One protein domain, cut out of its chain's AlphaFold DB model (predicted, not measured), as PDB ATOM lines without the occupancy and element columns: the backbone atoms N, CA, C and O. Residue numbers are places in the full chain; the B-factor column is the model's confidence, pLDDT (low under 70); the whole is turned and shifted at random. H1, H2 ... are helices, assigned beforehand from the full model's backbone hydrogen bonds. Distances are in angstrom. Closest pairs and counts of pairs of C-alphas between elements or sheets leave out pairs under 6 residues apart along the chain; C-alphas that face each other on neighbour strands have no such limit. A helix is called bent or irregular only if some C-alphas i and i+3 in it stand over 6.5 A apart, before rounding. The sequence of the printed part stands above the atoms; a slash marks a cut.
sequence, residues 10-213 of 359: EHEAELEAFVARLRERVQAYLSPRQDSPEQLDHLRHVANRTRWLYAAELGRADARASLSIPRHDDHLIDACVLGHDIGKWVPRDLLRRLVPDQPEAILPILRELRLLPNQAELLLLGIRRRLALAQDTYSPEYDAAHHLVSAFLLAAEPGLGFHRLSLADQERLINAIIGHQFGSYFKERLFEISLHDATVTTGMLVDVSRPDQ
ATOM      1  N   GLU A  10     140.959 -12.185  50.378       88.31
ATOM      2  CA  GLU A  10     140.841 -11.783  51.781       88.31
ATOM      3  C   GLU A  10     141.839 -12.532  52.674       88.31
ATOM      4  O   GLU A  10     142.559 -11.891  53.435       88.31
ATOM      5  N   HIS A  11     141.954 -13.859  52.533       91.25
ATOM      6  CA  HIS A  11     142.945 -14.645  53.280       91.25
ATOM      7  C   HIS A  11     144.374 -14.188  52.970       91.25
ATOM      8  O   HIS A  11     145.187 -14.043  53.878       91.25
ATOM      9  N   GLU A  12     144.665 -13.906  51.699       93.75
ATOM     10  CA  GLU A  12     145.979 -13.417  51.283       93.75
ATOM     11  C   GLU A  12     146.305 -12.046  51.896       93.75
ATOM     12  O   GLU A  12     147.416 -11.830  52.378       93.75
ATOM     13  N   ALA A  13     145.332 -11.130  51.924       94.75
ATOM     14  CA  ALA A  13     145.506  -9.809  52.523       94.75
ATOM     15  C   ALA A  13     145.710  -9.880  54.047       94.75
ATOM     16  O   ALA A  13     146.550  -9.155  54.587       94.75
ATOM     17  N   GLU A  14     144.981 -10.755  54.746       96.69
ATOM     18  CA  GLU A  14     145.163 -10.951  56.189       96.69
ATOM     19  C   GLU A  14     146.512 -11.602  56.519       96.69
ATOM     20  O   GLU A  14     147.159 -11.183  57.484       96.69
ATOM     21  N   LEU A  15     146.980 -12.554  55.702       97.62
ATOM     22  CA  LEU A  15     148.311 -13.147  55.846       97.62
ATOM     23  C   LEU A  15     149.422 -12.112  55.627       97.62
ATOM     24  O   LEU A  15     150.327 -12.002  56.454       97.62
ATOM     25  N   GLU A  16     149.333 -11.293  54.579       97.75
ATOM     26  CA  GLU A  16     150.287 -10.203  54.333       97.75
ATOM     27  C   GLU A  16     150.317  -9.206  55.503       97.75
ATOM     28  O   GLU A  16     151.384  -8.830  56.003       97.75
ATOM     29  N   ALA A  17     149.142  -8.823  56.008       98.06
ATOM     30  CA  ALA A  17     149.034  -7.924  57.150       98.06
ATOM     31  C   ALA A  17     149.585  -8.557  58.443       98.06
ATOM     32  O   ALA A  17     150.177  -7.856  59.269       98.06
ATOM     33  N   PHE A  18     149.414  -9.868  58.632       98.50
ATOM     34  CA  PHE A  18     150.010 -10.616  59.738       98.50
ATOM     35  C   PHE A  18     151.538 -10.631  59.652       98.50
ATOM     36  O   PHE A  18     152.196 -10.284  60.635       98.50
ATOM     37  N   VAL A  19     152.106 -10.932  58.480       98.50
ATOM     38  CA  VAL A  19     153.560 -10.898  58.240       98.50
ATOM     39  C   VAL A  19     154.134  -9.512  58.546       98.50
ATOM     40  O   VAL A  19     155.176  -9.409  59.197       98.50
ATOM     41  N   ALA A  20     153.447  -8.438  58.145       98.44
ATOM     42  CA  ALA A  20     153.865  -7.070  58.449       98.44
ATOM     43  C   ALA A  20     153.913  -6.799  59.965       98.44
ATOM     44  O   ALA A  20     154.942  -6.350  60.479       98.44
ATOM     45  N   ARG A  21     152.848  -7.146  60.703       98.38
ATOM     46  CA  ARG A  21     152.791  -6.993  62.171       98.38
ATOM     47  C   ARG A  21     153.855  -7.829  62.881       98.38
ATOM     48  O   ARG A  21     154.481  -7.361  63.834       98.38
ATOM     49  N   LEU A  22     154.083  -9.054  62.413       97.81
ATOM     50  CA  LEU A  22     155.087  -9.950  62.975       97.81
ATOM     51  C   LEU A  22     156.502  -9.402  62.751       97.81
ATOM     52  O   LEU A  22     157.306  -9.377  63.682       97.81
ATOM     53  N   ARG A  23     156.785  -8.864  61.560       98.12
ATOM     54  CA  ARG A  23     158.059  -8.206  61.235       98.12
ATOM     55  C   ARG A  23     158.325  -6.990  62.116       98.12
ATOM     56  O   ARG A  23     159.423  -6.858  62.655       98.12
ATOM     57  N   GLU A  24     157.328  -6.124  62.297       97.88
ATOM     58  CA  GLU A  24     157.423  -4.989  63.223       97.88
ATOM     59  C   GLU A  24     157.735  -5.463  64.641       97.88
ATOM     60  O   GLU A  24     158.567  -4.868  65.335       97.88
ATOM     61  N   ARG A  25     157.114  -6.569  65.067       97.19
ATOM     62  CA  ARG A  25     157.335  -7.101  66.405       97.19
ATOM     63  C   ARG A  25     158.735  -7.671  66.597       97.19
ATOM     64  O   ARG A  25     159.383  -7.350  67.592       97.19
ATOM     65  N   VAL A  26     159.213  -8.456  65.635       97.38
ATOM     66  CA  VAL A  26     160.590  -8.965  65.608       97.38
ATOM     67  C   VAL A  26     161.584  -7.808  65.672       97.38
ATOM     68  O   VAL A  26     162.487  -7.822  66.507       97.38
ATOM     69  N   GLN A  27     161.383  -6.758  64.872       96.69
ATOM     70  CA  GLN A  27     162.254  -5.583  64.890       96.69
ATOM     71  C   GLN A  27     162.246  -4.877  66.254       96.69
ATOM     72  O   GLN A  27     163.303  -4.483  66.752       96.69
ATOM     73  N   ALA A  28     161.078  -4.739  66.886       96.25
ATOM     74  CA  ALA A  28     160.966  -4.146  68.215       96.25
ATOM     75  C   ALA A  28     161.733  -4.958  69.274       96.25
ATOM     76  O   ALA A  28     162.424  -4.371  70.104       96.25
ATOM     77  N   TYR A  29     161.660  -6.293  69.223       95.75
ATOM     78  CA  TYR A  29     162.360  -7.173  70.166       95.75
ATOM     79  C   TYR A  29     163.869  -7.247  69.917       95.75
ATOM     80  O   TYR A  29     164.642  -7.340  70.871       95.75
ATOM     81  N   LEU A  30     164.299  -7.191  68.654       94.44
ATOM     82  CA  LEU A  30     165.711  -7.287  68.289       94.44
ATOM     83  C   LEU A  30     166.461  -5.962  68.430       94.44
ATOM     84  O   LEU A  30     167.598  -5.976  68.888       94.44
ATOM     85  N   SER A  31     165.836  -4.821  68.122       93.50
ATOM     86  CA  SER A  31     166.515  -3.514  68.100       93.50
ATOM     87  C   SER A  31     167.325  -3.123  69.353       93.50
ATOM     88  O   SER A  31     168.385  -2.522  69.172       93.50
ATOM     89  N   PRO A  32     166.923  -3.441  70.605       91.12
ATOM     90  CA  PRO A  32     167.739  -3.112  71.776       91.12
ATOM     91  C   PRO A  32     168.883  -4.108  72.034       91.12
ATOM     92  O   PRO A  32     169.679  -3.897  72.952       91.12
ATOM     93  N   ARG A  33     168.956  -5.220  71.294       88.12
ATOM     94  CA  ARG A  33     169.896  -6.312  71.557       88.12
ATOM     95  C   ARG A  33     171.214  -6.112  70.821       88.12
ATOM     96  O   ARG A  33     171.254  -5.709  69.664       88.12
ATOM     97  N   GLN A  34     172.306  -6.489  71.482       83.06
ATOM     98  CA  GLN A  34     173.648  -6.426  70.895       83.06
ATOM     99  C   GLN A  34     173.857  -7.437  69.761       83.06
ATOM    100  O   GLN A  34     174.636  -7.165  68.858       83.06
ATOM    101  N   ASP A  35     173.159  -8.575  69.800       82.94
ATOM    102  CA  ASP A  35     173.226  -9.641  68.793       82.94
ATOM    103  C   ASP A  35     172.187  -9.475  67.667       82.94
ATOM    104  O   ASP A  35     171.921 -10.418  66.922       82.94
ATOM    105  N   SER A  36     171.547  -8.300  67.555       88.81
ATOM    106  CA  SER A  36     170.517  -8.046  66.539       88.81
ATOM    107  C   SER A  36     170.983  -8.322  65.105       88.81
ATOM    108  O   SER A  36     170.193  -8.919  64.371       88.81
ATOM    109  N   PRO A  37     172.191  -7.913  64.662       85.25
ATOM    110  CA  PRO A  37     172.652  -8.207  63.306       85.25
ATOM    111  C   PRO A  37     172.715  -9.712  63.023       85.25
ATOM    112  O   PRO A  37     172.219 -10.160  61.992       85.25
ATOM    113  N   GLU A  38     173.241 -10.500  63.962       84.00
ATOM    114  CA  GLU A  38     173.359 -11.951  63.833       84.00
ATOM    115  C   GLU A  38     171.988 -12.641  63.790       84.00
ATOM    116  O   GLU A  38     171.802 -13.578  63.015       84.00
ATOM    117  N   GLN A  39     171.008 -12.171  64.573       88.75
ATOM    118  CA  GLN A  39     169.647 -12.722  64.508       88.75
ATOM    119  C   GLN A  39     168.953 -12.384  63.180       88.75
ATOM    120  O   GLN A  39     168.279 -13.236  62.608       88.75
ATOM    121  N   LEU A  40     169.136 -11.169  62.653       90.56
ATOM    122  CA  LEU A  40     168.563 -10.783  61.358       90.56
ATOM    123  C   LEU A  40     169.201 -11.555  60.193       90.56
ATOM    124  O   LEU A  40     168.496 -11.960  59.267       90.56
ATOM    125  N   ASP A  41     170.512 -11.799  60.251       88.12
ATOM    126  CA  ASP A  41     171.209 -12.638  59.274       88.12
ATOM    127  C   ASP A  41     170.721 -14.087  59.318       88.12
ATOM    128  O   ASP A  41     170.461 -14.666  58.262       88.12
ATOM    129  N   HIS A  42     170.535 -14.639  60.519       90.94
ATOM    130  CA  HIS A  42     169.951 -15.961  60.723       90.94
ATOM    131  C   HIS A  42     168.557 -16.063  60.085       90.94
ATOM    132  O   HIS A  42     168.347 -16.907  59.214       90.94
ATOM    133  N   LEU A  43     167.640 -15.136  60.396       94.06
ATOM    134  CA  LEU A  43     166.307 -15.104  59.777       94.06
ATOM    135  C   LEU A  43     166.383 -15.067  58.245       94.06
ATOM    136  O   LEU A  43     165.669 -15.796  57.558       94.06
ATOM    137  N   ARG A  44     167.283 -14.251  57.689       92.25
ATOM    138  CA  ARG A  44     167.496 -14.161  56.240       92.25
ATOM    139  C   ARG A  44     168.023 -15.474  55.652       92.25
ATOM    140  O   ARG A  44     167.589 -15.867  54.568       92.25
ATOM    141  N   HIS A  45     168.972 -16.136  56.310       91.31
ATOM    142  CA  HIS A  45     169.511 -17.414  55.839       91.31
ATOM    143  C   HIS A  45     168.442 -18.501  55.843       91.31
ATOM    144  O   HIS A  45     168.279 -19.165  54.816       91.31
ATOM    145  N   VAL A  46     167.682 -18.623  56.938       94.94
ATOM    146  CA  VAL A  46     166.573 -19.576  57.043       94.94
ATOM    147  C   VAL A  46     165.536 -19.276  55.962       94.94
ATOM    148  O   VAL A  46     165.228 -20.157  55.172       94.94
ATOM    149  N   ALA A  47     165.109 -18.022  55.787       96.50
ATOM    150  CA  ALA A  47     164.172 -17.629  54.727       96.50
ATOM    151  C   ALA A  47     164.626 -18.032  53.317       96.50
ATOM    152  O   ALA A  47     163.863 -18.627  52.550       96.50
ATOM    153  N   ASN A  48     165.871 -17.710  52.962       94.50
ATOM    154  CA  ASN A  48     166.425 -18.024  51.648       94.50
ATOM    155  C   ASN A  48     166.568 -19.536  51.442       94.50
ATOM    156  O   ASN A  48     166.340 -20.039  50.339       94.50
ATOM    157  N   ARG A  49     166.963 -20.268  52.490       94.62
ATOM    158  CA  ARG A  49     167.139 -21.718  52.420       94.62
ATOM    159  C   ARG A  49     165.797 -22.440  52.358       94.62
ATOM    160  O   ARG A  49     165.677 -23.332  51.524       94.62
ATOM    161  N   THR A  50     164.797 -22.013  53.129       97.38
ATOM    162  CA  THR A  50     163.435 -22.563  53.085       97.38
ATOM    163  C   THR A  50     162.874 -22.457  51.679       97.38
ATOM    164  O   THR A  50     162.429 -23.454  51.126       97.38
ATOM    165  N   ARG A  51     162.973 -21.276  51.054       97.00
ATOM    166  CA  ARG A  51     162.525 -21.065  49.669       97.00
ATOM    167  C   ARG A  51     163.231 -21.994  48.685       97.00
ATOM    168  O   ARG A  51     162.581 -22.618  47.853       97.00
ATOM    169  N   TRP A  52     164.556 -22.104  48.783       95.12
ATOM    170  CA  TRP A  52     165.331 -22.976  47.899       95.12
ATOM    171  C   TRP A  52     164.975 -24.459  48.073       95.12
ATOM    172  O   TRP A  52     164.737 -25.136  47.076       95.12
ATOM    173  N   LEU A  53     164.897 -24.949  49.315       95.81
ATOM    174  CA  LEU A  53     164.506 -26.330  49.616       95.81
ATOM    175  C   LEU A  53     163.076 -26.606  49.151       95.81
ATOM    176  O   LEU A  53     162.842 -27.582  48.447       95.81
ATOM    177  N   TYR A  54     162.137 -25.714  49.468       95.69
ATOM    178  CA  TYR A  54     160.737 -25.863  49.090       95.69
ATOM    179  C   TYR A  54     160.562 -25.916  47.568       95.69
ATOM    180  O   TYR A  54     159.966 -26.855  47.049       95.69
ATOM    181  N   ALA A  55     161.165 -24.976  46.830       94.00
ATOM    182  CA  ALA A  55     161.128 -24.980  45.368       94.00
ATOM    183  C   ALA A  55     161.785 -26.235  44.763       94.00
ATOM    184  O   ALA A  55     161.286 -26.775  43.775       94.00
ATOM    185  N   ALA A  56     162.881 -26.726  45.354       93.12
ATOM    186  CA  ALA A  56     163.530 -27.957  44.912       93.12
ATOM    187  C   ALA A  56     162.624 -29.186  45.103       93.12
ATOM    188  O   ALA A  56     162.515 -30.009  44.194       93.12
ATOM    189  N   GLU A  57     161.931 -29.294  46.240       92.94
ATOM    190  CA  GLU A  57     160.990 -30.390  46.498       92.94
ATOM    191  C   GLU A  57     159.741 -30.320  45.608       92.94
ATOM    192  O   GLU A  57     159.277 -31.360  45.135       92.94
ATOM    193  N   LEU A  58     159.239 -29.119  45.297       90.44
ATOM    194  CA  LEU A  58     158.175 -28.946  44.300       90.44
ATOM    195  C   LEU A  58     158.609 -29.479  42.925       90.44
ATOM    196  O   LEU A  58     157.878 -30.248  42.299       90.44
ATOM    197  N   GLY A  59     159.829 -29.147  42.486       89.38
ATOM    198  CA  GLY A  59     160.387 -29.644  41.225       89.38
ATOM    199  C   GLY A  59     160.645 -31.156  41.204       89.38
ATOM    200  O   GLY A  59     160.575 -31.778  40.144       89.38
ATOM    201  N   ARG A  60     160.922 -31.769  42.363       89.12
ATOM    202  CA  ARG A  60     161.032 -33.233  42.496       89.12
ATOM    203  C   ARG A  60     159.677 -33.925  42.399       89.12
ATOM    204  O   ARG A  60     159.595 -34.991  41.793       89.12
ATOM    205  N   ALA A  61     158.642 -33.344  43.004       86.00
ATOM    206  CA  ALA A  61     157.291 -33.896  42.983       86.00
ATOM    207  C   ALA A  61     156.673 -33.843  41.575       86.00
ATOM    208  O   ALA A  61     155.998 -34.788  41.165       86.00
ATOM    209  N   ASP A  62     156.945 -32.776  40.821       84.00
ATOM    210  CA  ASP A  62     156.539 -32.645  39.423       84.00
ATOM    211  C   ASP A  62     157.588 -31.871  38.607       84.00
ATOM    212  O   ASP A  62     157.712 -30.653  38.698       84.00
ATOM    213  N   ALA A  63     158.301 -32.578  37.725       76.06
ATOM    214  CA  ALA A  63     159.322 -31.994  36.853       76.06
ATOM    215  C   ALA A  63     158.770 -30.970  35.834       76.06
ATOM    216  O   ALA A  63     159.549 -30.287  35.165       76.06
ATOM    217  N   ARG A  64     157.442 -30.891  35.665       72.81
ATOM    218  CA  ARG A  64     156.762 -29.893  34.823       72.81
ATOM    219  C   ARG A  64     156.225 -28.712  35.628       72.81
ATOM    220  O   ARG A  64     155.784 -27.741  35.011       72.81
ATOM    221  N   ALA A  65     156.250 -28.780  36.960       67.62
ATOM    222  CA  ALA A  65     155.814 -27.688  37.811       67.62
ATOM    223  C   ALA A  65     156.746 -26.482  37.665       67.62
ATOM    224  O   ALA A  65     157.962 -26.605  37.501       67.62
ATOM    225  N   SER A  66     156.160 -25.288  37.731       68.81
ATOM    226  CA  SER A  66     156.937 -24.063  37.871       68.81
ATOM    227  C   SER A  66     157.703 -24.113  39.193       68.81
ATOM    228  O   SER A  66     157.106 -24.352  40.237       68.81
ATOM    229  N   LEU A  67     159.002 -23.806  39.169       78.12
ATOM    230  CA  LEU A  67     159.799 -23.605  40.388       78.12
ATOM    231  C   LEU A  67     159.459 -22.279  41.101       78.12
ATOM    232  O   LEU A  67     160.120 -21.909  42.069       78.12
ATOM    233  N   SER A  68     158.461 -21.531  40.613       84.25
ATOM    234  CA  SER A  68     157.960 -20.344  41.301       84.25
ATOM    235  C   SER A  68     157.144 -20.747  42.524       84.25
ATOM    236  O   SER A  68     156.117 -21.411  42.392       84.25
ATOM    237  N   ILE A  69     157.557 -20.268  43.689       90.12
ATOM    238  CA  ILE A  69     156.808 -20.429  44.933       90.12
ATOM    239  C   ILE A  69     155.511 -19.608  44.826       90.12
ATOM    240  O   ILE A  69     155.578 -18.426  44.464       90.12
ATOM    241  N   PRO A  70     154.330 -20.197  45.092       90.62
ATOM    242  CA  PRO A  70     153.086 -19.442  45.173       90.62
ATOM    243  C   PRO A  70     153.195 -18.312  46.201       90.62
ATOM    244  O   PRO A  70     153.773 -18.497  47.266       90.62
ATOM    245  N   ARG A  71     152.606 -17.143  45.913       92.75
ATOM    246  CA  ARG A  71     152.686 -15.965  46.802       92.75
ATOM    247  C   ARG A  71     152.256 -16.280  48.240       92.75
ATOM    248  O   ARG A  71     152.927 -15.871  49.178       92.75
ATOM    249  N   HIS A  72     151.177 -17.044  48.380       95.00
ATOM    250  CA  HIS A  72     150.650 -17.465  49.670       95.00
ATOM    251  C   HIS A  72     151.677 -18.277  50.477       95.00
ATOM    252  O   HIS A  72     151.957 -17.960  51.629       95.00
ATOM    253  N   ASP A  73     152.308 -19.277  49.849       95.00
ATOM    254  CA  ASP A  73     153.368 -20.069  50.481       95.00
ATOM    255  C   ASP A  73     154.604 -19.214  50.794       95.00
ATOM    256  O   ASP A  73     155.228 -19.400  51.832       95.00
ATOM    257  N   ASP A  74     154.943 -18.238  49.946       96.06
ATOM    258  CA  ASP A  74     156.052 -17.313  50.206       96.06
ATOM    259  C   ASP A  74     155.810 -16.461  51.466       96.06
ATOM    260  O   ASP A  74     156.702 -16.305  52.303       96.06
ATOM    261  N   HIS A  75     154.579 -15.976  51.652       97.88
ATOM    262  CA  HIS A  75     154.173 -15.279  52.871       97.88
ATOM    263  C   HIS A  75     154.119 -16.205  54.095       97.88
ATOM    264  O   HIS A  75     154.500 -15.782  55.189       97.88
ATOM    265  N   LEU A  76     153.697 -17.465  53.940       97.81
ATOM    266  CA  LEU A  76     153.757 -18.460  55.017       97.81
ATOM    267  C   LEU A  76     155.202 -18.762  55.429       97.81
ATOM    268  O   LEU A  76     155.481 -18.862  56.622       97.81
ATOM    269  N   ILE A  77     156.137 -18.842  54.477       98.31
ATOM    270  CA  ILE A  77     157.573 -18.965  54.774       98.31
ATOM    271  C   ILE A  77     158.039 -17.766  55.602       98.31
ATOM    272  O   ILE A  77     158.686 -17.957  56.632       98.31
ATOM    273  N   ASP A  78     157.698 -16.543  55.194       98.44
ATOM    274  CA  ASP A  78     158.052 -15.340  55.952       98.44
ATOM    275  C   ASP A  78     157.452 -15.350  57.366       98.44
ATOM    276  O   ASP A  78     158.140 -15.000  58.327       98.44
ATOM    277  N   ALA A  79     156.202 -15.791  57.519       98.38
ATOM    278  CA  ALA A  79     155.548 -15.935  58.815       98.38
ATOM    279  C   ALA A  79     156.235 -16.984  59.710       98.38
ATOM    280  O   ALA A  79     156.517 -16.687  60.873       98.38
ATOM    281  N   CYS A  80     156.570 -18.167  59.179       97.94
ATOM    282  CA  CYS A  80     157.336 -19.193  59.898       97.94
ATOM    283  C   CYS A  80     158.691 -18.648  60.356       97.94
ATOM    284  O   CYS A  80     159.038 -18.729  61.532       97.94
ATOM    285  N   VAL A  81     159.439 -18.028  59.441       97.75
ATOM    286  CA  VAL A  81     160.773 -17.489  59.719       97.75
ATOM    287  C   VAL A  81     160.714 -16.397  60.780       97.75
ATOM    288  O   VAL A  81     161.464 -16.448  61.746       97.75
ATOM    289  N   LEU A  82     159.826 -15.416  60.648       98.12
ATOM    290  CA  LEU A  82     159.719 -14.339  61.636       98.12
ATOM    291  C   LEU A  82     159.187 -14.849  62.986       98.12
ATOM    292  O   LEU A  82     159.509 -14.279  64.027       98.12
ATOM    293  N   GLY A  83     158.370 -15.902  62.968       97.19
ATOM    294  CA  GLY A  83     157.704 -16.438  64.147       97.19
ATOM    295  C   GLY A  83     158.547 -17.411  64.963       97.19
ATOM    296  O   GLY A  83     158.437 -17.395  66.183       97.19
ATOM    297  N   HIS A  84     159.385 -18.245  64.346       96.25
ATOM    298  CA  HIS A  84     159.926 -19.431  65.027       96.25
ATOM    299  C   HIS A  84     160.795 -19.137  66.251       96.25
ATOM    300  O   HIS A  84     160.694 -19.838  67.257       96.25
ATOM    301  N   ASP A  85     161.560 -18.049  66.206       94.88
ATOM    302  CA  ASP A  85     162.492 -17.656  67.264       94.88
ATOM    303  C   ASP A  85     161.981 -16.432  68.060       94.88
ATOM    304  O   ASP A  85     162.654 -15.928  68.961       94.88
ATOM    305  N   ILE A  86     160.759 -15.941  67.792       96.38
ATOM    306  CA  ILE A  86     160.228 -14.727  68.443       96.38
ATOM    307  C   ILE A  86     160.093 -14.884  69.967       96.38
ATOM    308  O   ILE A  86     160.313 -13.931  70.724       96.38
ATOM    309  N   GLY A  87     159.818 -16.106  70.432       95.69
ATOM    310  CA  GLY A  87     159.809 -16.492  71.839       95.69
ATOM    311  C   GLY A  87     161.169 -16.340  72.515       95.69
ATOM    312  O   GLY A  87     161.238 -16.061  73.709       95.69
ATOM    313  N   LYS A  88     162.274 -16.416  71.772       92.56
ATOM    314  CA  LYS A  88     163.623 -16.182  72.306       92.56
ATOM    315  C   LYS A  88     163.881 -14.710  72.632       92.56
ATOM    316  O   LYS A  88     164.708 -14.398  73.495       92.56
ATOM    317  N   TRP A  89     163.201 -13.803  71.931       93.94
ATOM    318  CA  TRP A  89     163.490 -12.367  71.966       93.94
ATOM    319  C   TRP A  89     162.465 -11.545  72.734       93.94
ATOM    320  O   TRP A  89     162.759 -10.397  73.068       93.94
ATOM    321  N   VAL A  90     161.291 -12.110  73.030       95.38
ATOM    322  CA  VAL A  90     160.258 -11.404  73.791       95.38
ATOM    323  C   VAL A  90     160.818 -10.872  75.122       95.38
ATOM    324  O   VAL A  90     161.424 -11.626  75.893       95.38
ATOM    325  N   PRO A  91     160.620  -9.577  75.435       94.56
ATOM    326  CA  PRO A  91     160.994  -9.032  76.733       94.56
ATOM    327  C   PRO A  91     160.236  -9.734  77.861       94.56
ATOM    328  O   PRO A  91     159.015  -9.907  77.779       94.56
ATOM    329  N   ARG A  92     160.920 -10.076  78.960       94.50
ATOM    330  CA  ARG A  92     160.315 -10.783  80.109       94.50
ATOM    331  C   ARG A  92     159.057 -10.108  80.648       94.50
ATOM    332  O   ARG A  92     158.111 -10.793  81.026       94.50
ATOM    333  N   ASP A  93     159.026  -8.780  80.693       93.38
ATOM    334  CA  ASP A  93     157.874  -8.042  81.222       93.38
ATOM    335  C   ASP A  93     156.680  -8.036  80.264       93.38
ATOM    336  O   ASP A  93     155.531  -7.925  80.695       93.38
ATOM    337  N   LEU A  94     156.922  -8.188  78.963       94.19
ATOM    338  CA  LEU A  94     155.850  -8.441  78.013       94.19
ATOM    339  C   LEU A  94     155.348  -9.879  78.141       94.19
ATOM    340  O   LEU A  94     154.145 -10.064  78.291       94.19
ATOM    341  N   LEU A  95     156.251 -10.863  78.201       95.44
ATOM    342  CA  LEU A  95     155.877 -12.260  78.435       95.44
ATOM    343  C   LEU A  95     155.037 -12.406  79.713       95.44
ATOM    344  O   LEU A  95     153.983 -13.028  79.671       95.44
ATOM    345  N   ARG A  96     155.429 -11.760  80.823       94.69
ATOM    346  CA  ARG A  96     154.649 -11.765  82.074       94.69
ATOM    347  C   ARG A  96     153.215 -11.279  81.875       94.69
ATOM    348  O   ARG A  96     152.318 -11.853  82.466       94.69
ATOM    349  N   ARG A  97     153.001 -10.227  81.079       93.81
ATOM    350  CA  ARG A  97     151.660  -9.669  80.833       93.81
ATOM    351  C   ARG A  97     150.784 -10.568  79.963       93.81
ATOM    352  O   ARG A  97     149.568 -10.434  80.013       93.81
ATOM    353  N   LEU A  98     151.396 -11.430  79.152       92.44
ATOM    354  CA  LEU A  98     150.690 -12.376  78.287       92.44
ATOM    355  C   LEU A  98     150.351 -13.682  79.009       92.44
ATOM    356  O   LEU A  98     149.408 -14.365  78.622       92.44
ATOM    357  N   VAL A  99     151.104 -14.031  80.052       91.62
ATOM    358  CA  VAL A  99     150.834 -15.208  80.881       91.62
ATOM    359  C   VAL A  99     149.682 -14.885  81.838       91.62
ATOM    360  O   VAL A  99     149.822 -13.973  82.651       91.62
ATOM    361  N   PRO A 100     148.551 -15.610  81.778       86.44
ATOM    362  CA  PRO A 100     147.441 -15.367  82.688       86.44
ATOM    363  C   PRO A 100     147.824 -15.640  84.149       86.44
ATOM    364  O   PRO A 100     148.470 -16.645  84.446       86.44
ATOM    365  N   ASP A 101     147.359 -14.796  85.073       82.50
ATOM    366  CA  ASP A 101     147.589 -14.982  86.517       82.50
ATOM    367  C   ASP A 101     146.898 -16.242  87.067       82.50
ATOM    368  O   ASP A 101     147.336 -16.831  88.057       82.50
ATOM    369  N   GLN A 102     145.796 -16.655  86.435       81.81
ATOM    370  CA  GLN A 102     145.062 -17.868  86.782       81.81
ATOM    371  C   GLN A 102     145.513 -19.024  85.882       81.81
ATOM    372  O   GLN A 102     145.339 -18.921  84.665       81.81
ATOM    373  N   PRO A 103     146.002 -20.147  86.442       78.31
ATOM    374  CA  PRO A 103     146.443 -21.299  85.655       78.31
ATOM    375  C   PRO A 103     145.395 -21.785  84.648       78.31
ATOM    376  O   PRO A 103     145.727 -22.100  83.513       78.31
ATOM    377  N   GLU A 104     144.113 -21.746  85.008       83.88
ATOM    378  CA  GLU A 104     143.051 -22.290  84.153       83.88
ATOM    379  C   GLU A 104     142.771 -21.441  82.913       83.88
ATOM    380  O   GLU A 104     142.263 -21.941  81.908       83.88
ATOM    381  N   ALA A 105     143.152 -20.162  82.951       86.75
ATOM    382  CA  ALA A 105     143.013 -19.259  81.820       86.75
ATOM    383  C   ALA A 105     144.040 -19.538  80.709       86.75
ATOM    384  O   ALA A 105     143.852 -19.057  79.594       86.75
ATOM    385  N   ILE A 106     145.083 -20.342  80.964       89.19
ATOM    386  CA  ILE A 106     146.021 -20.774  79.916       89.19
ATOM    387  C   ILE A 106     145.502 -21.985  79.126       89.19
ATOM    388  O   ILE A 106     145.917 -22.204  77.990       89.19
ATOM    389  N   LEU A 107     144.565 -22.759  79.690       88.44
ATOM    390  CA  LEU A 107     144.056 -23.995  79.082       88.44
ATOM    391  C   LEU A 107     143.456 -23.806  77.679       88.44
ATOM    392  O   LEU A 107     143.694 -24.675  76.837       88.44
ATOM    393  N   PRO A 108     142.700 -22.728  77.377       90.50
ATOM    394  CA  PRO A 108     142.225 -22.479  76.018       90.50
ATOM    395  C   PRO A 108     143.374 -22.347  75.014       90.50
ATOM    396  O   PRO A 108     143.323 -22.983  73.967       90.50
ATOM    397  N   ILE A 109     144.437 -21.618  75.378       91.62
ATOM    398  CA  ILE A 109     145.616 -21.422  74.524       91.62
ATOM    399  C   ILE A 109     146.336 -22.757  74.317       91.62
ATOM    400  O   ILE A 109     146.633 -23.130  73.190       91.62
ATOM    401  N   LEU A 110     146.557 -23.541  75.378       91.31
ATOM    402  CA  LEU A 110     147.209 -24.853  75.248       91.31
ATOM    403  C   LEU A 110     146.431 -25.814  74.332       91.31
ATOM    404  O   LEU A 110     147.040 -26.593  73.600       91.31
ATOM    405  N   ARG A 111     145.092 -25.757  74.358       89.38
ATOM    406  CA  ARG A 111     144.230 -26.545  73.462       89.38
ATOM    407  C   ARG A 111     144.316 -26.070  72.018       89.38
ATOM    408  O   ARG A 111     144.345 -26.906  71.121       89.38
ATOM    409  N   GLU A 112     144.355 -24.759  71.805       91.88
ATOM    410  CA  GLU A 112     144.528 -24.154  70.483       91.88
ATOM    411  C   GLU A 112     145.868 -24.548  69.854       91.88
ATOM    412  O   GLU A 112     145.906 -24.970  68.703       91.88
ATOM    413  N   LEU A 113     146.940 -24.532  70.649       93.31
ATOM    414  CA  LEU A 113     148.277 -24.966  70.238       93.31
ATOM    415  C   LEU A 113     148.401 -26.485  70.032       93.31
ATOM    416  O   LEU A 113     149.422 -26.941  69.528       93.31
ATOM    417  N   ARG A 114     147.396 -27.274  70.445       91.50
ATOM    418  CA  ARG A 114     147.367 -28.747  70.338       91.50
ATOM    419  C   ARG A 114     148.626 -29.429  70.889       91.50
ATOM    420  O   ARG A 114     149.053 -30.462  70.377       91.50
ATOM    421  N   LEU A 115     149.204 -28.863  71.948       91.94
ATOM    422  CA  LEU A 115     150.439 -29.378  72.533       91.94
ATOM    423  C   LEU A 115     150.241 -30.785  73.098       91.94
ATOM    424  O   LEU A 115     149.238 -31.078  73.756       91.94
ATOM    425  N   LEU A 116     151.253 -31.632  72.915       91.88
ATOM    426  CA  LEU A 116     151.366 -32.864  73.690       91.88
ATOM    427  C   LEU A 116     151.500 -32.527  75.187       91.88
ATOM    428  O   LEU A 116     152.035 -31.466  75.523       91.88
ATOM    429  N   PRO A 117     151.088 -33.420  76.108       91.88
ATOM    430  CA  PRO A 117     151.177 -33.151  77.544       91.88
ATOM    431  C   PRO A 117     152.573 -32.693  77.994       91.88
ATOM    432  O   PRO A 117     152.697 -31.664  78.652       91.88
ATOM    433  N   ASN A 118     153.632 -33.375  77.544       94.94
ATOM    434  CA  ASN A 118     155.003 -33.017  77.911       94.94
ATOM    435  C   ASN A 118     155.480 -31.702  77.266       94.94
ATOM    436  O   ASN A 118     156.312 -31.009  77.846       94.94
ATOM    437  N   GLN A 119     154.952 -31.328  76.093       94.69
ATOM    438  CA  GLN A 119     155.215 -30.014  75.487       94.69
ATOM    439  C   GLN A 119     154.542 -28.910  76.302       94.69
ATOM    440  O   GLN A 119     155.171 -27.901  76.606       94.69
ATOM    441  N   ALA A 120     153.291 -29.105  76.725       94.75
ATOM    442  CA  ALA A 120     152.615 -28.147  77.597       94.75
ATOM    443  C   ALA A 120     153.372 -27.963  78.924       94.75
ATOM    444  O   ALA A 120     153.576 -26.832  79.366       94.75
ATOM    445  N   GLU A 121     153.853 -29.051  79.531       95.12
ATOM    446  CA  GLU A 121     154.694 -28.978  80.729       95.12
ATOM    447  C   GLU A 121     156.016 -28.240  80.470       95.12
ATOM    448  O   GLU A 121     156.395 -27.380  81.268       95.12
ATOM    449  N   LEU A 122     156.695 -28.518  79.347       96.06
ATOM    450  CA  LEU A 122     157.940 -27.846  78.966       96.06
ATOM    451  C   LEU A 122     157.735 -26.341  78.730       96.06
ATOM    452  O   LEU A 122     158.528 -25.535  79.215       96.06
ATOM    453  N   LEU A 123     156.652 -25.947  78.052       96.12
ATOM    454  CA  LEU A 123     156.273 -24.544  77.855       96.12
ATOM    455  C   LEU A 123     156.112 -23.825  79.201       96.12
ATOM    456  O   LEU A 123     156.711 -22.771  79.434       96.12
ATOM    457  N   LEU A 124     155.324 -24.410  80.107       95.25
ATOM    458  CA  LEU A 124     155.063 -23.841  81.428       95.25
ATOM    459  C   LEU A 124     156.338 -23.761  82.278       95.25
ATOM    460  O   LEU A 124     156.548 -22.766  82.981       95.25
ATOM    461  N   LEU A 125     157.193 -24.785  82.213       95.50
ATOM    462  CA  LEU A 125     158.490 -24.796  82.881       95.50
ATOM    463  C   LEU A 125     159.383 -23.675  82.347       95.50
ATOM    464  O   LEU A 125     159.868 -22.869  83.142       95.50
ATOM    465  N   GLY A 126     159.556 -23.585  81.027       95.50
ATOM    466  CA  GLY A 126     160.370 -22.560  80.380       95.50
ATOM    467  C   GLY A 126     159.932 -21.155  80.791       95.50
ATOM    468  O   GLY A 126     160.739 -20.383  81.318       95.50
ATOM    469  N   ILE A 127     158.640 -20.838  80.644       95.94
ATOM    470  CA  ILE A 127     158.072 -19.545  81.057       95.94
ATOM    471  C   ILE A 127     158.380 -19.265  82.533       95.94
ATOM    472  O   ILE A 127     158.887 -18.193  82.866       95.94
ATOM    473  N   ARG A 128     158.134 -20.228  83.430       95.19
ATOM    474  CA  ARG A 128     158.396 -20.064  84.868       95.19
ATOM    475  C   ARG A 128     159.865 -19.744  85.146       95.19
ATOM    476  O   ARG A 128     160.142 -18.820  85.910       95.19
ATOM    477  N   ARG A 129     160.794 -20.469  84.516       93.94
ATOM    478  CA  ARG A 129     162.244 -20.255  84.669       93.94
ATOM    479  C   ARG A 129     162.642 -18.868  84.184       93.94
ATOM    480  O   ARG A 129     163.323 -18.147  84.910       93.94
ATOM    481  N   ARG A 130     162.125 -18.431  83.032       94.38
ATOM    482  CA  ARG A 130     162.373 -17.078  82.514       94.38
ATOM    483  C   ARG A 130     161.841 -15.982  83.430       94.38
ATOM    484  O   ARG A 130     162.534 -14.994  83.667       94.38
ATOM    485  N   LEU A 131     160.630 -16.135  83.959       94.44
ATOM    486  CA  LEU A 131     160.027 -15.127  84.835       94.44
ATOM    487  C   LEU A 131     160.692 -15.068  86.223       94.44
ATOM    488  O   LEU A 131     160.696 -13.990  86.826       94.44
ATOM    489  N   ALA A 132     161.281 -16.173  86.696       93.25
ATOM    490  CA  ALA A 132     162.018 -16.246  87.960       93.25
ATOM    491  C   ALA A 132     163.372 -15.509  87.931       93.25
ATOM    492  O   ALA A 132     163.857 -15.081  88.977       93.25
ATOM    493  N   LEU A 133     163.967 -15.317  86.749       89.44
ATOM    494  CA  LEU A 133     165.190 -14.528  86.595       89.44
ATOM    495  C   LEU A 133     164.933 -13.045  86.899       89.44
ATOM    496  O   LEU A 133     163.873 -12.507  86.576       89.44
ATOM    497  N   ALA A 134     165.919 -12.366  87.491       88.31
ATOM    498  CA  ALA A 134     165.829 -10.937  87.812       88.31
ATOM    499  C   ALA A 134     165.883 -10.037  86.564       88.31
ATOM    500  O   ALA A 134     165.314  -8.948  86.559       88.31
ATOM    501  N   GLN A 135     166.548 -10.505  85.508       87.25
ATOM    502  CA  GLN A 135     166.744  -9.795  84.247       87.25
ATOM    503  C   GLN A 135     166.706 -10.775  83.072       87.25
ATOM    504  O   GLN A 135     166.804 -11.989  83.266       87.25
ATOM    505  N   ASP A 136     166.596 -10.245  81.857       84.50
ATOM    506  CA  ASP A 136     166.666 -11.027  80.626       84.50
ATOM    507  C   ASP A 136     168.075 -11.633  80.457       84.50
ATOM    508  O   ASP A 136     168.996 -10.985  79.970       84.50
ATOM    509  N   THR A 137     168.248 -12.887  80.881       82.06
ATOM    510  CA  THR A 137     169.494 -13.661  80.746       82.06
ATOM    511  C   THR A 137     169.213 -15.083  80.257       82.06
ATOM    512  O   THR A 137     168.058 -15.507  80.172       82.06
ATOM    513  N   TYR A 138     170.260 -15.816  79.884       84.31
ATOM    514  CA  TYR A 138     170.150 -17.191  79.405       84.31
ATOM    515  C   TYR A 138     169.529 -18.113  80.471       84.31
ATOM    516  O   TYR A 138     169.946 -18.101  81.628       84.31
ATOM    517  N   SER A 139     168.545 -18.919  80.064       87.81
ATOM    518  CA  SER A 139     168.021 -20.068  80.815       87.81
ATOM    519  C   SER A 139     167.946 -21.242  79.844       87.81
ATOM    520  O   SER A 139     167.308 -21.096  78.798       87.81
ATOM    521  N   PRO A 140     168.583 -22.380  80.153       86.25
ATOM    522  CA  PRO A 140     168.605 -23.516  79.242       86.25
ATOM    523  C   PRO A 140     167.231 -24.186  79.105       86.25
ATOM    524  O   PRO A 140     166.890 -24.635  78.016       86.25
ATOM    525  N   GLU A 141     166.394 -24.190  80.148       91.56
ATOM    526  CA  GLU A 141     165.017 -24.694  80.060       91.56
ATOM    527  C   GLU A 141     164.153 -23.798  79.165       91.56
ATOM    528  O   GLU A 141     163.350 -24.291  78.376       91.56
ATOM    529  N   TYR A 142     164.333 -22.474  79.256       93.81
ATOM    530  CA  TYR A 142     163.643 -21.533  78.373       93.81
ATOM    531  C   TYR A 142     164.133 -21.639  76.926       93.81
ATOM    532  O   TYR A 142     163.319 -21.624  76.009       93.81
ATOM    533  N   ASP A 143     165.444 -21.782  76.716       90.75
ATOM    534  CA  ASP A 143     166.030 -22.001  75.389       90.75
ATOM    535  C   ASP A 143     165.541 -23.332  74.794       90.75
ATOM    536  O   ASP A 143     165.223 -23.380  73.616       90.75
ATOM    537  N   ALA A 144     165.350 -24.388  75.590       91.94
ATOM    538  CA  ALA A 144     164.731 -25.630  75.115       91.94
ATOM    539  C   ALA A 144     163.245 -25.474  74.749       91.94
ATOM    540  O   ALA A 144     162.769 -26.132  73.824       91.94
ATOM    541  N   ALA A 145     162.524 -24.587  75.437       95.69
ATOM    542  CA  ALA A 145     161.100 -24.334  75.228       95.69
ATOM    543  C   ALA A 145     160.793 -23.208  74.216       95.69
ATOM    544  O   ALA A 145     159.618 -22.929  73.981       95.69
ATOM    545  N   HIS A 146     161.798 -22.538  73.634       95.50
ATOM    546  CA  HIS A 146     161.583 -21.286  72.891       95.50
ATOM    547  C   HIS A 146     160.597 -21.435  71.722       95.50
ATOM    548  O   HIS A 146     159.748 -20.568  71.554       95.50
ATOM    549  N   HIS A 147     160.638 -22.550  70.987       95.69
ATOM    550  CA  HIS A 147     159.706 -22.874  69.902       95.69
ATOM    551  C   HIS A 147     158.238 -22.926  70.372       95.69
ATOM    552  O   HIS A 147     157.339 -22.397  69.718       95.69
ATOM    553  N   LEU A 148     157.986 -23.476  71.567       97.50
ATOM    554  CA  LEU A 148     156.658 -23.497  72.188       97.50
ATOM    555  C   LEU A 148     156.238 -22.101  72.643       97.50
ATOM    556  O   LEU A 148     155.073 -21.731  72.516       97.50
ATOM    557  N   VAL A 149     157.184 -21.317  73.169       97.88
ATOM    558  CA  VAL A 149     156.932 -19.924  73.562       97.88
ATOM    559  C   VAL A 149     156.624 -19.073  72.331       97.88
ATOM    560  O   VAL A 149     155.730 -18.235  72.384       97.88
ATOM    561  N   SER A 150     157.304 -19.305  71.211       98.19
ATOM    562  CA  SER A 150     157.031 -18.654  69.932       98.19
ATOM    563  C   SER A 150     155.606 -18.927  69.457       98.19
ATOM    564  O   SER A 150     154.868 -17.982  69.185       98.19
ATOM    565  N   ALA A 151     155.177 -20.194  69.449       97.50
ATOM    566  CA  ALA A 151     153.799 -20.557  69.112       97.50
ATOM    567  C   ALA A 151     152.787 -19.939  70.097       97.50
ATOM    568  O   ALA A 151     151.779 -19.365  69.682       97.50
ATOM    569  N   PHE A 152     153.093 -19.969  71.399       97.62
ATOM    570  CA  PHE A 152     152.291 -19.311  72.431       97.62
ATOM    571  C   PHE A 152     152.123 -17.814  72.172       97.62
ATOM    572  O   PHE A 152     151.014 -17.310  72.302       97.62
ATOM    573  N   LEU A 153     153.178 -17.095  71.778       97.12
ATOM    574  CA  LEU A 153     153.087 -15.662  71.494       97.12
ATOM    575  C   LEU A 153     152.157 -15.359  70.321       97.12
ATOM    576  O   LEU A 153     151.408 -14.387  70.402       97.12
ATOM    577  N   LEU A 154     152.166 -16.185  69.269       96.31
ATOM    578  CA  LEU A 154     151.249 -16.001  68.143       96.31
ATOM    579  C   LEU A 154     149.786 -16.080  68.594       96.31
ATOM    580  O   LEU A 154     148.999 -15.196  68.262       96.31
ATOM    581  N   ALA A 155     149.444 -17.088  69.401       94.75
ATOM    582  CA  ALA A 155     148.082 -17.298  69.891       94.75
ATOM    583  C   ALA A 155     147.671 -16.299  70.992       94.75
ATOM    584  O   ALA A 155     146.532 -15.826  71.026       94.75
ATOM    585  N   ALA A 156     148.593 -15.969  71.900       93.88
ATOM    586  CA  ALA A 156     148.304 -15.200  73.107       93.88
ATOM    587  C   ALA A 156     148.349 -13.685  72.901       93.88
ATOM    588  O   ALA A 156     147.772 -12.957  73.707       93.88
ATOM    589  N   GLU A 157     149.044 -13.185  71.873       93.88
ATOM    590  CA  GLU A 157     149.234 -11.751  71.677       93.88
ATOM    591  C   GLU A 157     148.225 -11.160  70.669       93.88
ATOM    592  O   GLU A 157     148.429 -11.251  69.453       93.88
ATOM    593  N   PRO A 158     147.166 -10.449  71.116       91.44
ATOM    594  CA  PRO A 158     146.099 -10.009  70.211       91.44
ATOM    595  C   PRO A 158     146.584  -9.023  69.142       91.44
ATOM    596  O   PRO A 158     146.014  -8.949  68.054       91.44
ATOM    597  N   GLY A 159     147.651  -8.276  69.446       93.50
ATOM    598  CA  GLY A 159     148.260  -7.301  68.544       93.50
ATOM    599  C   GLY A 159     148.868  -7.913  67.280       93.50
ATOM    600  O   GLY A 159     149.014  -7.198  66.295       93.50
ATOM    601  N   LEU A 160     149.178  -9.214  67.273       95.62
ATOM    602  CA  LEU A 160     149.664  -9.907  66.076       95.62
ATOM    603  C   LEU A 160     148.528 -10.245  65.104       95.62
ATOM    604  O   LEU A 160     148.755 -10.336  63.899       95.62
ATOM    605  N   GLY A 161     147.289 -10.367  65.589       95.94
ATOM    606  CA  GLY A 161     146.134 -10.690  64.753       95.94
ATOM    607  C   GLY A 161     146.171 -12.106  64.168       95.94
ATOM    608  O   GLY A 161     145.621 -12.310  63.094       95.94
ATOM    609  N   PHE A 162     146.809 -13.061  64.850       96.75
ATOM    610  CA  PHE A 162     146.901 -14.467  64.429       96.75
ATOM    611  C   PHE A 162     145.524 -15.101  64.163       96.75
ATOM    612  O   PHE A 162     145.306 -15.713  63.125       96.75
ATOM    613  N   HIS A 163     144.549 -14.821  65.032       96.38
ATOM    614  CA  HIS A 163     143.157 -15.290  64.923       96.38
ATOM    615  C   HIS A 163     142.377 -14.760  63.708       96.38
ATOM    616  O   HIS A 163     141.233 -15.156  63.503       96.38
ATOM    617  N   ARG A 164     142.953 -13.831  62.931       96.38
ATOM    618  CA  ARG A 164     142.360 -13.319  61.681       96.38
ATOM    619  C   ARG A 164     142.766 -14.131  60.455       96.38
ATOM    620  O   ARG A 164     142.149 -13.985  59.407       96.38
ATOM    621  N   LEU A 165     143.802 -14.959  60.580       96.81
ATOM    622  CA  LEU A 165     144.235 -15.860  59.520       96.81
ATOM    623  C   LEU A 165     143.201 -16.963  59.292       96.81
ATOM    624  O   LEU A 165     142.381 -17.253  60.168       96.81
ATOM    625  N   SER A 166     143.274 -17.632  58.141       95.31
ATOM    626  CA  SER A 166     142.484 -18.840  57.924       95.31
ATOM    627  C   SER A 166     142.889 -19.927  58.931       95.31
ATOM    628  O   SER A 166     144.042 -19.990  59.355       95.31
ATOM    629  N   LEU A 167     141.960 -20.810  59.316       93.69
ATOM    630  CA  LEU A 167     142.282 -21.906  60.242       93.69
ATOM    631  C   LEU A 167     143.400 -22.812  59.702       93.69
ATOM    632  O   LEU A 167     144.219 -23.286  60.482       93.69
ATOM    633  N   ALA A 168     143.460 -23.013  58.383       93.06
ATOM    634  CA  ALA A 168     144.516 -23.794  57.749       93.06
ATOM    635  C   ALA A 168     145.897 -23.145  57.945       93.06
ATOM    636  O   ALA A 168     146.847 -23.835  58.305       93.06
ATOM    637  N   ASP A 169     145.995 -21.821  57.790       95.38
ATOM    638  CA  ASP A 169     147.250 -21.087  57.999       95.38
ATOM    639  C   ASP A 169     147.650 -21.078  59.471       95.38
ATOM    640  O   ASP A 169     148.818 -21.285  59.792       95.38
ATOM    641  N   GLN A 170     146.686 -20.894  60.379       96.00
ATOM    642  CA  GLN A 170     146.935 -20.968  61.821       96.00
ATOM    643  C   GLN A 170     147.518 -22.331  62.211       96.00
ATOM    644  O   GLN A 170     148.560 -22.399  62.863       96.00
ATOM    645  N   GLU A 171     146.877 -23.420  61.775       93.75
ATOM    646  CA  GLU A 171     147.334 -24.786  62.046       93.75
ATOM    647  C   GLU A 171     148.718 -25.051  61.445       93.75
ATOM    648  O   GLU A 171     149.593 -25.592  62.125       93.75
ATOM    649  N   ARG A 172     148.941 -24.635  60.195       94.06
ATOM    650  CA  ARG A 172     150.219 -24.823  59.502       94.06
ATOM    651  C   ARG A 172     151.356 -24.066  60.182       94.06
ATOM    652  O   ARG A 172     152.422 -24.643  60.390       94.06
ATOM    653  N   LEU A 173     151.123 -22.814  60.582       96.06
ATOM    654  CA  LEU A 173     152.104 -21.993  61.294       96.06
ATOM    655  C   LEU A 173     152.436 -22.563  62.674       96.06
ATOM    656  O   LEU A 173     153.614 -22.669  63.007       96.06
ATOM    657  N   ILE A 174     151.431 -22.965  63.462       95.19
ATOM    658  CA  ILE A 174     151.651 -23.595  64.775       95.19
ATOM    659  C   ILE A 174     152.475 -24.871  64.615       95.19
ATOM    660  O   ILE A 174     153.482 -25.036  65.305       95.19
ATOM    661  N   ASN A 175     152.096 -25.748  63.680       94.06
ATOM    662  CA  ASN A 175     152.802 -27.006  63.454       94.06
ATOM    663  C   ASN A 175     154.245 -26.768  63.004       94.06
ATOM    664  O   ASN A 175     155.154 -27.355  63.582       94.06
ATOM    665  N   ALA A 176     154.472 -25.880  62.031       95.25
ATOM    666  CA  ALA A 176     155.812 -25.556  61.550       95.25
ATOM    667  C   ALA A 176     156.686 -24.939  62.655       95.25
ATOM    668  O   ALA A 176     157.825 -25.359  62.843       95.25
ATOM    669  N   ILE A 177     156.153 -23.993  63.436       95.69
ATOM    670  CA  ILE A 177     156.891 -23.338  64.526       95.69
ATOM    671  C   ILE A 177     157.153 -24.290  65.689       95.69
ATOM    672  O   ILE A 177     158.210 -24.206  66.296       95.69
ATOM    673  N   ILE A 178     156.255 -25.211  66.023       94.69
ATOM    674  CA  ILE A 178     156.545 -26.187  67.079       94.69
ATOM    675  C   ILE A 178     157.528 -27.243  66.563       94.69
ATOM    676  O   ILE A 178     158.526 -27.543  67.215       94.69
ATOM    677  N   GLY A 179     157.264 -27.800  65.383       91.75
ATOM    678  CA  GLY A 179     158.007 -28.938  64.855       91.75
ATOM    679  C   GLY A 179     159.394 -28.603  64.313       91.75
ATOM    680  O   GLY A 179     160.180 -29.528  64.132       91.75
ATOM    681  N   HIS A 180     159.729 -27.326  64.068       92.06
ATOM    682  CA  HIS A 180     161.069 -26.978  63.573       92.06
ATOM    683  C   HIS A 180     162.181 -27.319  64.571       92.06
ATOM    684  O   HIS A 180     163.316 -27.523  64.148       92.06
ATOM    685  N   GLN A 181     161.861 -27.420  65.865       89.00
ATOM    686  CA  GLN A 181     162.839 -27.709  66.903       89.00
ATOM    687  C   GLN A 181     163.531 -29.056  66.649       89.00
ATOM    688  O   GLN A 181     162.894 -30.112  66.592       89.00
ATOM    689  N   PHE A 182     164.856 -29.029  66.553       82.81
ATOM    690  CA  PHE A 182     165.699 -30.215  66.386       82.81
ATOM    691  C   PHE A 182     166.109 -30.792  67.747       82.81
ATOM    692  O   PHE A 182     166.297 -30.088  68.736       82.81
ATOM    693  N   GLY A 183     166.223 -32.109  67.837       77.19
ATOM    694  CA  GLY A 183     166.308 -32.829  69.097       77.19
ATOM    695  C   GLY A 183     167.705 -32.855  69.685       77.19
ATOM    696  O   GLY A 183     167.855 -32.682  70.889       77.19
ATOM    697  N   SER A 184     168.732 -33.088  68.875       74.56
ATOM    698  CA  SER A 184     170.051 -33.474  69.400       74.56
ATOM    699  C   SER A 184     170.676 -32.499  70.411       74.56
ATOM    700  O   SER A 184     171.164 -32.949  71.444       74.56
ATOM    701  N   TYR A 185     170.622 -31.186  70.169       77.44
ATOM    702  CA  TYR A 185     171.157 -30.173  71.093       77.44
ATOM    703  C   TYR A 185     170.287 -30.002  72.351       77.44
ATOM    704  O   TYR A 185     170.790 -30.036  73.474       77.44
ATOM    705  N   PHE A 186     168.971 -29.847  72.187       85.50
ATOM    706  CA  PHE A 186     168.081 -29.548  73.312       85.50
ATOM    707  C   PHE A 186     167.791 -30.774  74.185       85.50
ATOM    708  O   PHE A 186     167.647 -30.634  75.397       85.50
ATOM    709  N   LYS A 187     167.767 -31.985  73.608       87.19
ATOM    710  CA  LYS A 187     167.625 -33.241  74.362       87.19
ATOM    711  C   LYS A 187     168.838 -33.501  75.247       87.19
ATOM    712  O   LYS A 187     168.648 -33.905  76.388       87.19
ATOM    713  N   GLU A 188     170.054 -33.242  74.759       80.88
ATOM    714  CA  GLU A 188     171.281 -33.355  75.563       80.88
ATOM    715  C   GLU A 188     171.238 -32.389  76.755       80.88
ATOM    716  O   GLU A 188     171.413 -32.813  77.895       80.88
ATOM    717  N   ARG A 189     170.873 -31.123  76.511       81.50
ATOM    718  CA  ARG A 189     170.734 -30.111  77.569       81.50
ATOM    719  C   ARG A 189     169.666 -30.456  78.598       81.50
ATOM    720  O   ARG A 189     169.915 -30.375  79.795       81.50
ATOM    721  N   LEU A 190     168.473 -30.849  78.156       88.62
ATOM    722  CA  LEU A 190     167.410 -31.251  79.078       88.62
ATOM    723  C   LEU A 190     167.785 -32.523  79.846       88.62
ATOM    724  O   LEU A 190     167.449 -32.637  81.022       88.62
ATOM    725  N   PHE A 191     168.505 -33.459  79.221       88.38
ATOM    726  CA  PHE A 191     169.024 -34.639  79.906       88.38
ATOM    727  C   PHE A 191     169.995 -34.264  81.021       88.38
ATOM    728  O   PHE A 191     169.791 -34.692  82.154       88.38
ATOM    729  N   GLU A 192     170.987 -33.426  80.728       84.50
ATOM    730  CA  GLU A 192     171.930 -32.892  81.714       84.50
ATOM    731  C   GLU A 192     171.201 -32.238  82.901       84.50
ATOM    732  O   GLU A 192     171.495 -32.554  84.055       84.50
ATOM    733  N   ILE A 193     170.179 -31.419  82.628       88.12
ATOM    734  CA  ILE A 193     169.367 -30.762  83.665       88.12
ATOM    735  C   ILE A 193     168.566 -31.775  84.495       88.12
ATOM    736  O   ILE A 193     168.506 -31.684  85.722       88.12
ATOM    737  N   SER A 194     167.988 -32.789  83.848       90.88
ATOM    738  CA  SER A 194     167.167 -33.807  84.519       90.88
ATOM    739  C   SER A 194     167.929 -34.630  85.566       90.88
ATOM    740  O   SER A 194     167.312 -35.212  86.457       90.88
ATOM    741  N   LEU A 195     169.267 -34.659  85.503       87.75
ATOM    742  CA  LEU A 195     170.102 -35.356  86.487       87.75
ATOM    743  C   LEU A 195     170.066 -34.701  87.876       87.75
ATOM    744  O   LEU A 195     170.393 -35.360  88.864       87.75
ATOM    745  N   HIS A 196     169.683 -33.426  87.965       87.69
ATOM    746  CA  HIS A 196     169.689 -32.663  89.215       87.69
ATOM    747  C   HIS A 196     168.424 -31.818  89.445       87.69
ATOM    748  O   HIS A 196     168.189 -31.388  90.575       87.69
ATOM    749  N   ASP A 197     167.580 -31.615  88.431       89.62
ATOM    750  CA  ASP A 197     166.285 -30.947  88.553       89.62
ATOM    751  C   ASP A 197     165.135 -31.883  88.153       89.62
ATOM    752  O   ASP A 197     164.836 -32.090  86.978       89.62
ATOM    753  N   ALA A 198     164.436 -32.413  89.161       91.38
ATOM    754  CA  ALA A 198     163.316 -33.337  88.975       91.38
ATOM    755  C   ALA A 198     162.096 -32.717  88.264       91.38
ATOM    756  O   ALA A 198     161.153 -33.438  87.936       91.38
ATOM    757  N   THR A 199     162.077 -31.397  88.038       94.25
ATOM    758  CA  THR A 199     161.027 -30.750  87.238       94.25
ATOM    759  C   THR A 199     161.221 -30.945  85.737       94.25
ATOM    760  O   THR A 199     160.252 -30.784  84.997       94.25
ATOM    761  N   VAL A 200     162.424 -31.326  85.287       93.94
ATOM    762  CA  VAL A 200     162.674 -31.737  83.901       93.94
ATOM    763  C   VAL A 200     162.429 -33.237  83.778       93.94
ATOM    764  O   VAL A 200     163.214 -34.059  84.250       93.94
ATOM    765  N   THR A 201     161.310 -33.605  83.155       92.88
ATOM    766  CA  THR A 201     160.888 -35.004  83.031       92.88
ATOM    767  C   THR A 201     161.438 -35.643  81.759       92.88
ATOM    768  O   THR A 201     161.655 -34.978  80.748       92.88
ATOM    769  N   THR A 202     161.603 -36.968  81.756       88.44
ATOM    770  CA  THR A 202     161.993 -37.718  80.547       88.44
ATOM    771  C   THR A 202     160.993 -37.552  79.401       88.44
ATOM    772  O   THR A 202     161.390 -37.600  78.239       88.44
ATOM    773  N   GLY A 203     159.717 -37.300  79.707       90.38
ATOM    774  CA  GLY A 203     158.697 -36.974  78.712       90.38
ATOM    775  C   GLY A 203     159.019 -35.691  77.937       90.38
ATOM    776  O   GLY A 203     158.877 -35.667  76.716       90.38
ATOM    777  N   MET A 204     159.538 -34.656  78.611       94.31
ATOM    778  CA  MET A 204     159.967 -33.414  77.950       94.31
ATOM    779  C   MET A 204     161.103 -33.668  76.955       94.31
ATOM    780  O   MET A 204     161.092 -33.106  75.868       94.31
ATOM    781  N   LEU A 205     162.054 -34.553  77.274       89.69
ATOM    782  CA  LEU A 205     163.141 -34.918  76.354       89.69
ATOM    783  C   LEU A 205     162.617 -35.636  75.104       89.69
ATOM    784  O   LEU A 205     163.191 -35.499  74.027       89.69
ATOM    785  N   VAL A 206     161.556 -36.433  75.229       87.00
ATOM    786  CA  VAL A 206     160.964 -37.126  74.077       87.00
ATOM    787  C   VAL A 206     160.275 -36.121  73.157       87.00
ATOM    788  O   VAL A 206     160.505 -36.155  71.948       87.00
ATOM    789  N   ASP A 207     159.498 -35.202  73.732       89.88
ATOM    790  CA  ASP A 207     158.599 -34.331  72.971       89.88
ATOM    791  C   ASP A 207     159.138 -32.916  72.693       89.88
ATOM    792  O   ASP A 207     158.483 -32.162  71.972       89.88
ATOM    793  N   VAL A 208     160.334 -32.558  73.187       88.38
ATOM    794  CA  VAL A 208     161.008 -31.279  72.853       88.38
ATOM    795  C   VAL A 208     161.260 -31.139  71.353       88.38
ATOM    796  O   VAL A 208     161.389 -30.036  70.856       88.38
ATOM    797  N   SER A 209     161.351 -32.249  70.625       86.81
ATOM    798  CA  SER A 209     161.543 -32.248  69.180       86.81
ATOM    799  C   SER A 209     160.866 -33.471  68.586       86.81
ATOM    800  O   SER A 209     161.195 -34.611  68.951       86.81
ATOM    801  N   ARG A 210     159.911 -33.195  67.693       85.25
ATOM    802  CA  ARG A 210     159.043 -34.155  67.006       85.25
ATOM    803  C   ARG A 210     158.972 -33.835  65.506       85.25
ATOM    804  O   ARG A 210     157.892 -33.531  65.001       85.25
ATOM    805  N   PRO A 211     160.104 -33.885  64.774       85.38
ATOM    806  CA  PRO A 211     160.117 -33.602  63.337       85.38
ATOM    807  C   PRO A 211     159.233 -34.584  62.550       85.38
ATOM    808  O   PRO A 211     158.747 -34.261  61.470       85.38
ATOM    809  N   ASP A 212     158.918 -35.750  63.129       86.88
ATOM    810  CA  ASP A 212     157.921 -36.692  62.614       86.88
ATOM    811  C   ASP A 212     156.525 -36.073  62.435       86.88
ATOM    812  O   ASP A 212     155.789 -36.490  61.544       86.88
ATOM    813  N   GLN A 213     156.165 -35.060  63.230       87.69
ATOM    814  CA  GLN A 213     154.876 -34.363  63.122       87.69
ATOM    815  C   GLN A 213     154.796 -33.417  61.919       87.69
ATOM    816  O   GLN A 213     153.696 -33.046  61.518       87.69
TER     817      GLN A 213
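Overview. This is residues 10 to 213 of the 359 residues of an uncharacterized protein of Chloroflexi bacterium (UniProt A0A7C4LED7). Two long helices, H1 and H2, make a V joined at its point by residues 31 to 35, and H3 fills the space between its arms. Beyond H3, the kinked H8 forms the core of a cluster of shorter helices: H4, H6, H7, H9 and H10 pack round it, H5 only just meets H7, and H10 and H11 form a hairpin on one side. The printed part has 204 residues with eleven named helices, H1 to H11 in chain order, and no named strand; the class is all helix. It is compact, with a radius of gyration of the C-alphas of 17.3 A, and its spans of 56 by 36 by 33 A give an elongated outline.

Along the chain. Find C-alpha 36 at (170.517, -8.046, 66.539); from there H2, residues 36 to 61, runs 37.4 A. H1, residues 10 to 30, begins at C-alpha 10 (140.841, -11.783, 51.781) and is 30.2 A long. Next look for H3 at residues 71 to 84, 19.9 A, H4 at 86 to 89, H5 at 92 to 98, H6 at 103 to 112 and H7 at 117 to 132, 22.6 A. H8, residues 140 to 156, 22.8 A, is irregular, with C-alphas 144 and 147 7.7 A apart, and has a kink of 59 degrees near residue 147. H6 is only just irregular, with C-alphas 105 and 108 6.7 A apart. H9 holds residues 167 to 179, H10 183 to 194, and H11 202 to 207, ending at C-alpha 207 (158.599, -34.331, 72.971).

Arrangement. Start at H2: its residues 43 to 51 touch H3, a helical hairpin at a steep tilt of 41 degrees, closest at the C-alphas of Leu 43 and Val 81, 6.0 A. H1 touches H3 the same way at a shallow tilt of 29 degrees, closest at C-alphas 19 and 79, 5.4 A. H8 is the hub, touching six helices; among its closest C-alphas are Gly 126 of H7 and Tyr 142, 4.0 A, and Gly 87 of H4 and Ser 150, 4.0 A. H7 and H8 are about perpendicular, at 77 degrees. H2 and H8 are apart. Every O i to N i+4 pair is within hydrogen-bond range in H1, H2, H3, H5, H7, H9 and H11, against 3 of 6 in H6, 11 of 13 in H8 and 7 of 8 in H10; H4 is too short for such a pair.

Size, cuts and confidence. The C-alphas farthest apart are Arg 64 and Ala 134, 57.0 A. The printed part has no cut, and no link is long. Mean pLDDT of the printed part is 91.7; look to residues 65 to 66 for the two under 70.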